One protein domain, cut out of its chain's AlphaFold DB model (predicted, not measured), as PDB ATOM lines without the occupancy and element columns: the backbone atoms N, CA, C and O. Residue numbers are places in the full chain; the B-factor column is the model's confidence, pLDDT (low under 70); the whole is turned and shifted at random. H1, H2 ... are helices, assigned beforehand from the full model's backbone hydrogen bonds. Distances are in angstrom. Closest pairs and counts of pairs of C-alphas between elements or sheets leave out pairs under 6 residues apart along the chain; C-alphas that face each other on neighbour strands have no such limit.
ATOM      1  N   PHE A   2      23.136  35.392  38.889       53.75
ATOM      2  CA  PHE A   2      22.855  35.146  37.474       53.75
ATOM      3  C   PHE A   2      21.513  35.793  37.180       53.75
ATOM      4  O   PHE A   2      20.464  35.197  37.428       53.75
ATOM      5  N   ASP A   3      21.555  37.041  36.745       65.25
ATOM      6  CA  ASP A   3      20.363  37.713  36.266       65.25
ATOM      7  C   ASP A   3      20.029  37.126  34.893       65.25
ATOM      8  O   ASP A   3      20.888  37.000  34.025       65.25
ATOM      9  N   PHE A   4      18.785  36.683  34.711       72.81
ATOM     10  CA  PHE A   4      18.274  36.183  33.432       72.81
ATOM     11  C   PHE A   4      18.138  37.347  32.434       72.81
ATOM     12  O   PHE A   4      17.031  37.692  32.018       72.81
ATOM     13  N   SER A   5      19.244  37.995  32.064       89.12
ATOM     14  CA  SER A   5      19.228  38.998  31.009       89.12
ATOM     15  C   SER A   5      19.251  38.321  29.649       89.12
ATOM     16  O   SER A   5      19.728  37.196  29.458       89.12
ATOM     17  N   PHE A   6      18.748  39.052  28.661       90.81
ATOM     18  CA  PHE A   6      18.774  38.617  27.272       90.81
ATOM     19  C   PHE A   6      20.207  38.315  26.802       90.81
ATOM     20  O   PHE A   6      20.426  37.374  26.038       90.81
ATOM     21  N   THR A   7      21.191  39.065  27.308       92.25
ATOM     22  CA  THR A   7      22.606  38.893  26.964       92.25
ATOM     23  C   THR A   7      23.188  37.583  27.501       92.25
ATOM     24  O   THR A   7      23.810  36.860  26.721       92.25
ATOM     25  N   GLU A   8      22.961  37.205  28.768       89.00
ATOM     26  CA  GLU A   8      23.391  35.885  29.260       89.00
ATOM     27  C   GLU A   8      22.683  34.747  28.518       89.00
ATOM     28  O   GLU A   8      23.291  33.707  28.242       89.00
ATOM     29  N   MET A   9      21.412  34.932  28.143       90.38
ATOM     30  CA  MET A   9      20.683  33.924  27.372       90.38
ATOM     31  C   MET A   9      21.272  33.742  25.961       90.38
ATOM     32  O   MET A   9      21.393  32.617  25.475       90.38
ATOM     33  N   LEU A  10      21.701  34.830  25.316       93.62
ATOM     34  CA  LEU A  10      22.401  34.775  24.033       93.62
ATOM     35  C   LEU A  10      23.768  34.086  24.173       93.62
ATOM     36  O   LEU A  10      24.090  33.202  23.383       93.62
ATOM     37  N   LEU A  11      24.548  34.453  25.197       93.81
ATOM     38  CA  LEU A  11      25.870  33.876  25.462       93.81
ATOM     39  C   LEU A  11      25.784  32.364  25.708       93.81
ATOM     40  O   LEU A  11      26.509  31.589  25.088       93.81
ATOM     41  N   SER A  12      24.858  31.934  26.565       91.38
ATOM     42  CA  SER A  12      24.602  30.511  26.810       91.38
ATOM     43  C   SER A  12      24.081  29.793  25.562       91.38
ATOM     44  O   SER A  12      24.472  28.653  25.318       91.38
ATOM     45  N   GLY A  13      23.289  30.461  24.717       93.44
ATOM     46  CA  GLY A  13      22.908  29.960  23.396       93.44
ATOM     47  C   GLY A  13      24.114  29.684  22.492       93.44
ATOM     48  O   GLY A  13      24.193  28.616  21.886       93.44
ATOM     49  N   VAL A  14      25.089  30.597  22.443       95.62
ATOM     50  CA  VAL A  14      26.338  30.404  21.687       95.62
ATOM     51  C   VAL A  14      27.150  29.238  22.254       95.62
ATOM     52  O   VAL A  14      27.560  28.360  21.497       95.62
ATOM     53  N   VAL A  15      27.333  29.173  23.576       94.50
ATOM     54  CA  VAL A  15      28.047  28.062  24.233       94.50
ATOM     55  C   VAL A  15      27.362  26.726  23.935       94.50
ATOM     56  O   VAL A  15      28.023  25.761  23.552       94.50
ATOM     57  N   ALA A  16      26.033  26.671  24.026       94.56
ATOM     58  CA  ALA A  16      25.265  25.475  23.709       94.56
ATOM     59  C   ALA A  16      25.421  25.059  22.237       94.56
ATOM     60  O   ALA A  16      25.494  23.865  21.952       94.56
ATOM     61  N   LEU A  17      25.508  26.007  21.296       95.06
ATOM     62  CA  LEU A  17      25.768  25.700  19.885       95.06
ATOM     63  C   LEU A  17      27.150  25.084  19.670       95.06
ATOM     64  O   LEU A  17      27.269  24.183  18.846       95.06
ATOM     65  N   VAL A  18      28.172  25.533  20.400       95.94
ATOM     66  CA  VAL A  18      29.535  24.988  20.299       95.94
ATOM     67  C   VAL A  18      29.624  23.598  20.931       95.94
ATOM     68  O   VAL A  18      30.154  22.678  20.316       95.94
ATOM     69  N   VAL A  19      29.076  23.431  22.137       95.25
ATOM     70  CA  VAL A  19      29.186  22.183  22.912       95.25
ATOM     71  C   VAL A  19      28.298  21.081  22.340       95.25
ATOM     72  O   VAL A  19      28.743  19.955  22.133       95.25
ATOM     73  N   LEU A  20      27.023  21.391  22.094       92.50
ATOM     74  CA  LEU A  20      26.041  20.408  21.634       92.50
ATOM     75  C   LEU A  20      26.004  20.309  20.103       92.50
ATOM     76  O   LEU A  20      25.656  19.261  19.557       92.50
ATOM     77  N   GLY A  21      26.351  21.390  19.406       95.00
ATOM     78  CA  GLY A  21      26.310  21.489  17.951       95.00
ATOM     79  C   GLY A  21      24.999  22.098  17.419       95.00
ATOM     80  O   GLY A  21      23.911  21.798  17.935       95.00
ATOM     81  N   PRO A  22      25.056  22.884  16.322       93.38
ATOM     82  CA  PRO A  22      23.899  23.582  15.748       93.38
ATOM     83  C   PRO A  22      22.786  22.649  15.252       93.38
ATOM     84  O   PRO A  22      21.617  23.024  15.238       93.38
ATOM     85  N   GLU A  23      23.109  21.406  14.898       94.12
ATOM     86  CA  GLU A  23      22.118  20.434  14.421       94.12
ATOM     87  C   GLU A  23      21.359  19.715  15.547       94.12
ATOM     88  O   GLU A  23      20.282  19.146  15.325       94.12
ATOM     89  N   ARG A  24      21.937  19.683  16.754       92.44
ATOM     90  CA  ARG A  24      21.445  18.874  17.880       92.44
ATOM     91  C   ARG A  24      20.674  19.715  18.892       92.44
ATOM     92  O   ARG A  24      19.634  19.260  19.366       92.44
ATOM     93  N   LEU A  25      21.100  20.957  19.132       94.38
ATOM     94  CA  LEU A  25      20.398  21.923  19.985       94.38
ATOM     95  C   LEU A  25      18.898  22.056  19.656       94.38
ATOM     96  O   LEU A  25      18.082  21.846  20.558       94.38
ATOM     97  N   PRO A  26      18.469  22.286  18.397       92.88
ATOM     98  CA  PRO A  26      17.044  22.422  18.089       92.88
ATOM     99  C   PRO A  26      16.249  21.136  18.347       92.88
ATOM    100  O   PRO A  26      15.059  21.201  18.653       92.88
ATOM    101  N   LYS A  27      16.881  19.956  18.257       94.81
ATOM    102  CA  LYS A  27      16.224  18.681  18.578       94.81
ATOM    103  C   LYS A  27      15.966  18.576  20.083       94.81
ATOM    104  O   LYS A  27      14.856  18.219  20.473       94.81
ATOM    105  N   VAL A  28      16.947  18.942  20.911       95.06
ATOM    106  CA  VAL A  28      16.823  18.933  22.380       95.06
ATOM    107  C   VAL A  28      15.814  19.978  22.855       95.06
ATOM    108  O   VAL A  28      14.922  19.640  23.625       95.06
ATOM    109  N   ALA A  29      15.873  21.204  22.329       95.12
ATOM    110  CA  ALA A  29      14.921  22.262  22.674       95.12
ATOM    111  C   ALA A  29      13.469  21.861  22.360       95.12
ATOM    112  O   ALA A  29      12.574  22.091  23.170       95.12
ATOM    113  N   ARG A  30      13.227  21.188  21.225       95.88
ATOM    114  CA  ARG A  30      11.900  20.637  20.896       95.88
ATOM    115  C   ARG A  30      11.444  19.591  21.907       95.88
ATOM    116  O   ARG A  30      10.288  19.615  22.311       95.88
ATOM    117  N   LYS A  31      12.332  18.692  22.336       96.31
ATOM    118  CA  LYS A  31      12.002  17.673  23.343       96.31
ATOM    119  C   LYS A  31      11.723  18.276  24.712       96.31
ATOM    120  O   LYS A  31      10.714  17.924  25.318       96.31
ATOM    121  N   ALA A  32      12.546  19.224  25.144       95.81
ATOM    122  CA  ALA A  32      12.307  19.982  26.365       95.81
ATOM    123  C   ALA A  32      10.965  20.731  26.295       95.81
ATOM    124  O   ALA A  32      10.151  20.620  27.207       95.81
ATOM    125  N   GLY A  33      10.673  21.401  25.175       96.62
ATOM    126  CA  GLY A  33       9.400  22.090  24.955       96.62
ATOM    127  C   GLY A  33       8.185  21.155  24.959       96.62
ATOM    128  O   GLY A  33       7.175  21.468  25.583       96.62
ATOM    129  N   GLU A  34       8.282  19.977  24.327       96.88
ATOM    130  CA  GLU A  34       7.239  18.938  24.381       96.88
ATOM    131  C   GLU A  34       6.955  18.499  25.826       96.88
ATOM    132  O   GLU A  34       5.799  18.292  26.194       96.88
ATOM    133  N   TRP A  35       7.995  18.353  26.651       97.12
ATOM    134  CA  TRP A  35       7.862  17.976  28.060       97.12
ATOM    135  C   TRP A  35       7.241  19.091  28.900       97.12
ATOM    136  O   TRP A  35       6.264  18.845  29.607       97.12
ATOM    137  N   VAL A  36       7.740  20.319  28.767       96.81
ATOM    138  CA  VAL A  36       7.196  21.491  29.465       96.81
ATOM    139  C   VAL A  36       5.722  21.695  29.107       96.81
ATOM    140  O   VAL A  36       4.895  21.881  29.997       96.81
ATOM    141  N   GLY A  37       5.357  21.567  27.829       96.44
ATOM    142  CA  GLY A  37       3.968  21.691  27.384       96.44
ATOM    143  C   GLY A  37       3.043  20.619  27.972       96.44
ATOM    144  O   GLY A  37       1.904  20.918  28.338       96.44
ATOM    145  N   LYS A  38       3.524  19.375  28.118       96.19
ATOM    146  CA  LYS A  38       2.769  18.305  28.794       96.19
ATOM    147  C   LYS A  38       2.532  18.638  30.265       96.19
ATOM    148  O   LYS A  38       1.395  18.541  30.716       96.19
ATOM    149  N   ILE A  39       3.570  19.070  30.980       96.19
ATOM    150  CA  ILE A  39       3.472  19.451  32.396       96.19
ATOM    151  C   ILE A  39       2.501  20.620  32.569       96.19
ATOM    152  O   ILE A  39       1.609  20.551  33.407       96.19
ATOM    153  N   GLN A  40       2.608  21.657  31.734       95.56
ATOM    154  CA  GLN A  40       1.714  22.814  31.784       95.56
ATOM    155  C   GLN A  40       0.247  22.413  31.589       95.56
ATOM    156  O   GLN A  40      -0.632  22.914  32.289       95.56
ATOM    157  N   ARG A  41      -0.028  21.488  30.661       94.38
ATOM    158  CA  ARG A  41      -1.383  20.987  30.407       94.38
ATOM    159  C   ARG A  41      -1.928  20.157  31.573       94.38
ATOM    160  O   ARG A  41      -3.101  20.305  31.899       94.38
ATOM    161  N   LEU A  42      -1.097  19.327  32.204       93.75
ATOM    162  CA  LEU A  42      -1.474  18.582  33.412       93.75
ATOM    163  C   LEU A  42      -1.747  19.530  34.585       93.75
ATOM    164  O   LEU A  42      -2.790  19.433  35.225       93.75
ATOM    165  N   ALA A  43      -0.864  20.505  34.810       91.00
ATOM    166  CA  ALA A  43      -1.022  21.510  35.855       91.00
ATOM    167  C   ALA A  43      -2.292  22.355  35.662       91.00
ATOM    168  O   ALA A  43      -2.968  22.682  36.635       91.00
ATOM    169  N   ALA A  44      -2.644  22.687  34.415       91.69
ATOM    170  CA  ALA A  44      -3.886  23.388  34.104       91.69
ATOM    171  C   ALA A  44      -5.130  22.560  34.471       91.69
ATOM    172  O   ALA A  44      -6.068  23.119  35.034       91.69
ATOM    173  N   GLY A  45      -5.117  21.247  34.208       89.12
ATOM    174  CA  GLY A  45      -6.195  20.332  34.604       89.12
ATOM    175  C   GLY A  45      -6.351  20.239  36.122       89.12
ATOM    176  O   GLY A  45      -7.426  20.517  36.644       89.12
ATOM    177  N   VAL A  46      -5.250  19.987  36.838       87.94
ATOM    178  CA  VAL A  46      -5.234  19.920  38.312       87.94
ATOM    179  C   VAL A  46      -5.717  21.233  38.934       87.94
ATOM    180  O   VAL A  46      -6.537  21.232  39.847       87.94
ATOM    181  N   LYS A  47      -5.277  22.382  38.407       85.12
ATOM    182  CA  LYS A  47      -5.744  23.695  38.872       85.12
ATOM    183  C   LYS A  47      -7.255  23.872  38.687       85.12
ATOM    184  O   LYS A  47      -7.889  24.511  39.522       85.12
ATOM    185  N   GLN A  48      -7.819  23.344  37.601       86.06
ATOM    186  CA  GLN A  48      -9.246  23.443  37.299       86.06
ATOM    187  C   GLN A  48     -10.091  22.540  38.213       86.06
ATOM    188  O   GLN A  48     -11.147  22.973  38.665       86.06
ATOM    189  N   GLU A  49      -9.602  21.343  38.545       82.56
ATOM    190  CA  GLU A  49     -10.222  20.430  39.520       82.56
ATOM    191  C   GLU A  49     -10.177  21.004  40.947       82.56
ATOM    192  O   GLU A  49     -11.196  21.062  41.634       82.56
ATOM    193  N   LEU A  50      -9.031  21.547  41.365       75.69
ATOM    194  CA  LEU A  50      -8.867  22.171  42.685       75.69
ATOM    195  C   LEU A  50      -9.714  23.443  42.851       75.69
ATOM    196  O   LEU A  50     -10.246  23.694  43.931       75.69
ATOM    197  N   ALA A  51      -9.869  24.246  41.790       76.50
ATOM    198  CA  ALA A  51     -10.735  25.427  41.806       76.50
ATOM    199  C   ALA A  51     -12.227  25.066  41.907       76.50
ATOM    200  O   ALA A  51     -13.010  25.870  42.409       76.50
ATOM    201  N   ALA A  52     -12.612  23.875  41.442       75.81
ATOM    202  CA  ALA A  52     -13.973  23.366  41.563       75.81
ATOM    203  C   ALA A  52     -14.256  22.761  42.954       75.81
ATOM    204  O   ALA A  52     -15.377  22.895  43.440       75.81
ATOM    205  N   ASN A  53     -13.251  22.153  43.602       69.56
ATOM    206  CA  ASN A  53     -13.401  21.445  44.883       69.56
ATOM    207  C   ASN A  53     -12.985  22.256  46.132       69.56
ATOM    208  O   ASN A  53     -13.289  21.853  47.249       69.56
ATOM    209  N   GLY A  54     -12.320  23.409  45.983       63.47
ATOM    210  CA  GLY A  54     -11.988  24.307  47.103       63.47
ATOM    211  C   GLY A  54     -10.834  23.845  48.014       63.47
ATOM    212  O   GLY A  54     -10.637  24.411  49.090       63.47
ATOM    213  N   GLU A  55     -10.039  22.858  47.599       70.94
ATOM    214  CA  GLU A  55      -8.965  22.223  48.388       70.94
ATOM    215  C   GLU A  55      -7.636  23.016  48.395       70.94
ATOM    216  O   GLU A  55      -6.553  22.515  48.088       70.94
TER     217      GLU A  55
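This is residues 2 to 55 of the 174 residues of the protein "Sec-independent protein translocase protein TatB" of Kingella sp (UniProt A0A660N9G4). Two helices meet at a corner as an open V with unequal arms: the shorter H1 comes first, and the long H2 makes the other arm. Residues 2 to 12, of which 6 to 12 belong to H1, and residues 29 to 55, of which 29 to 53 belong to H2, stand free. The printed part has 54 residues, all helix by class, with two named helices, H1 then H2, and no named strand. It is extended and flat, with a radius of gyration of the C-alphas of 17.0 A and spans of 49 by 26 by 11 A.

H1, residues 6 to 20, and H2, residues 25 to 53, are close but not clearly touching, with 2 pairs of C-alphas within 8 A. Their closest C-alphas, those of Leu 17 and Leu 25, are 6.6 A apart. They run opposite ways at a steep tilt of 55 degrees. In H1 and H2 every O i to N i+4 pair is within hydrogen-bond range.

H1 begins at C-alpha 6 (18.774, 38.617, 27.272) and is 20.4 A long from first to last C-alpha. H2 is 42.0 A long and ends at C-alpha 53 (-13.401, 21.445, 44.883).

The two C-alphas farthest apart, those of Val 18 and Asn 53, are 49.6 A apart. The printed part has no cut, and the link from H1 to H2 is tight. The model's pLDDT is under 70 at residues 2 to 3 and 53 to 54.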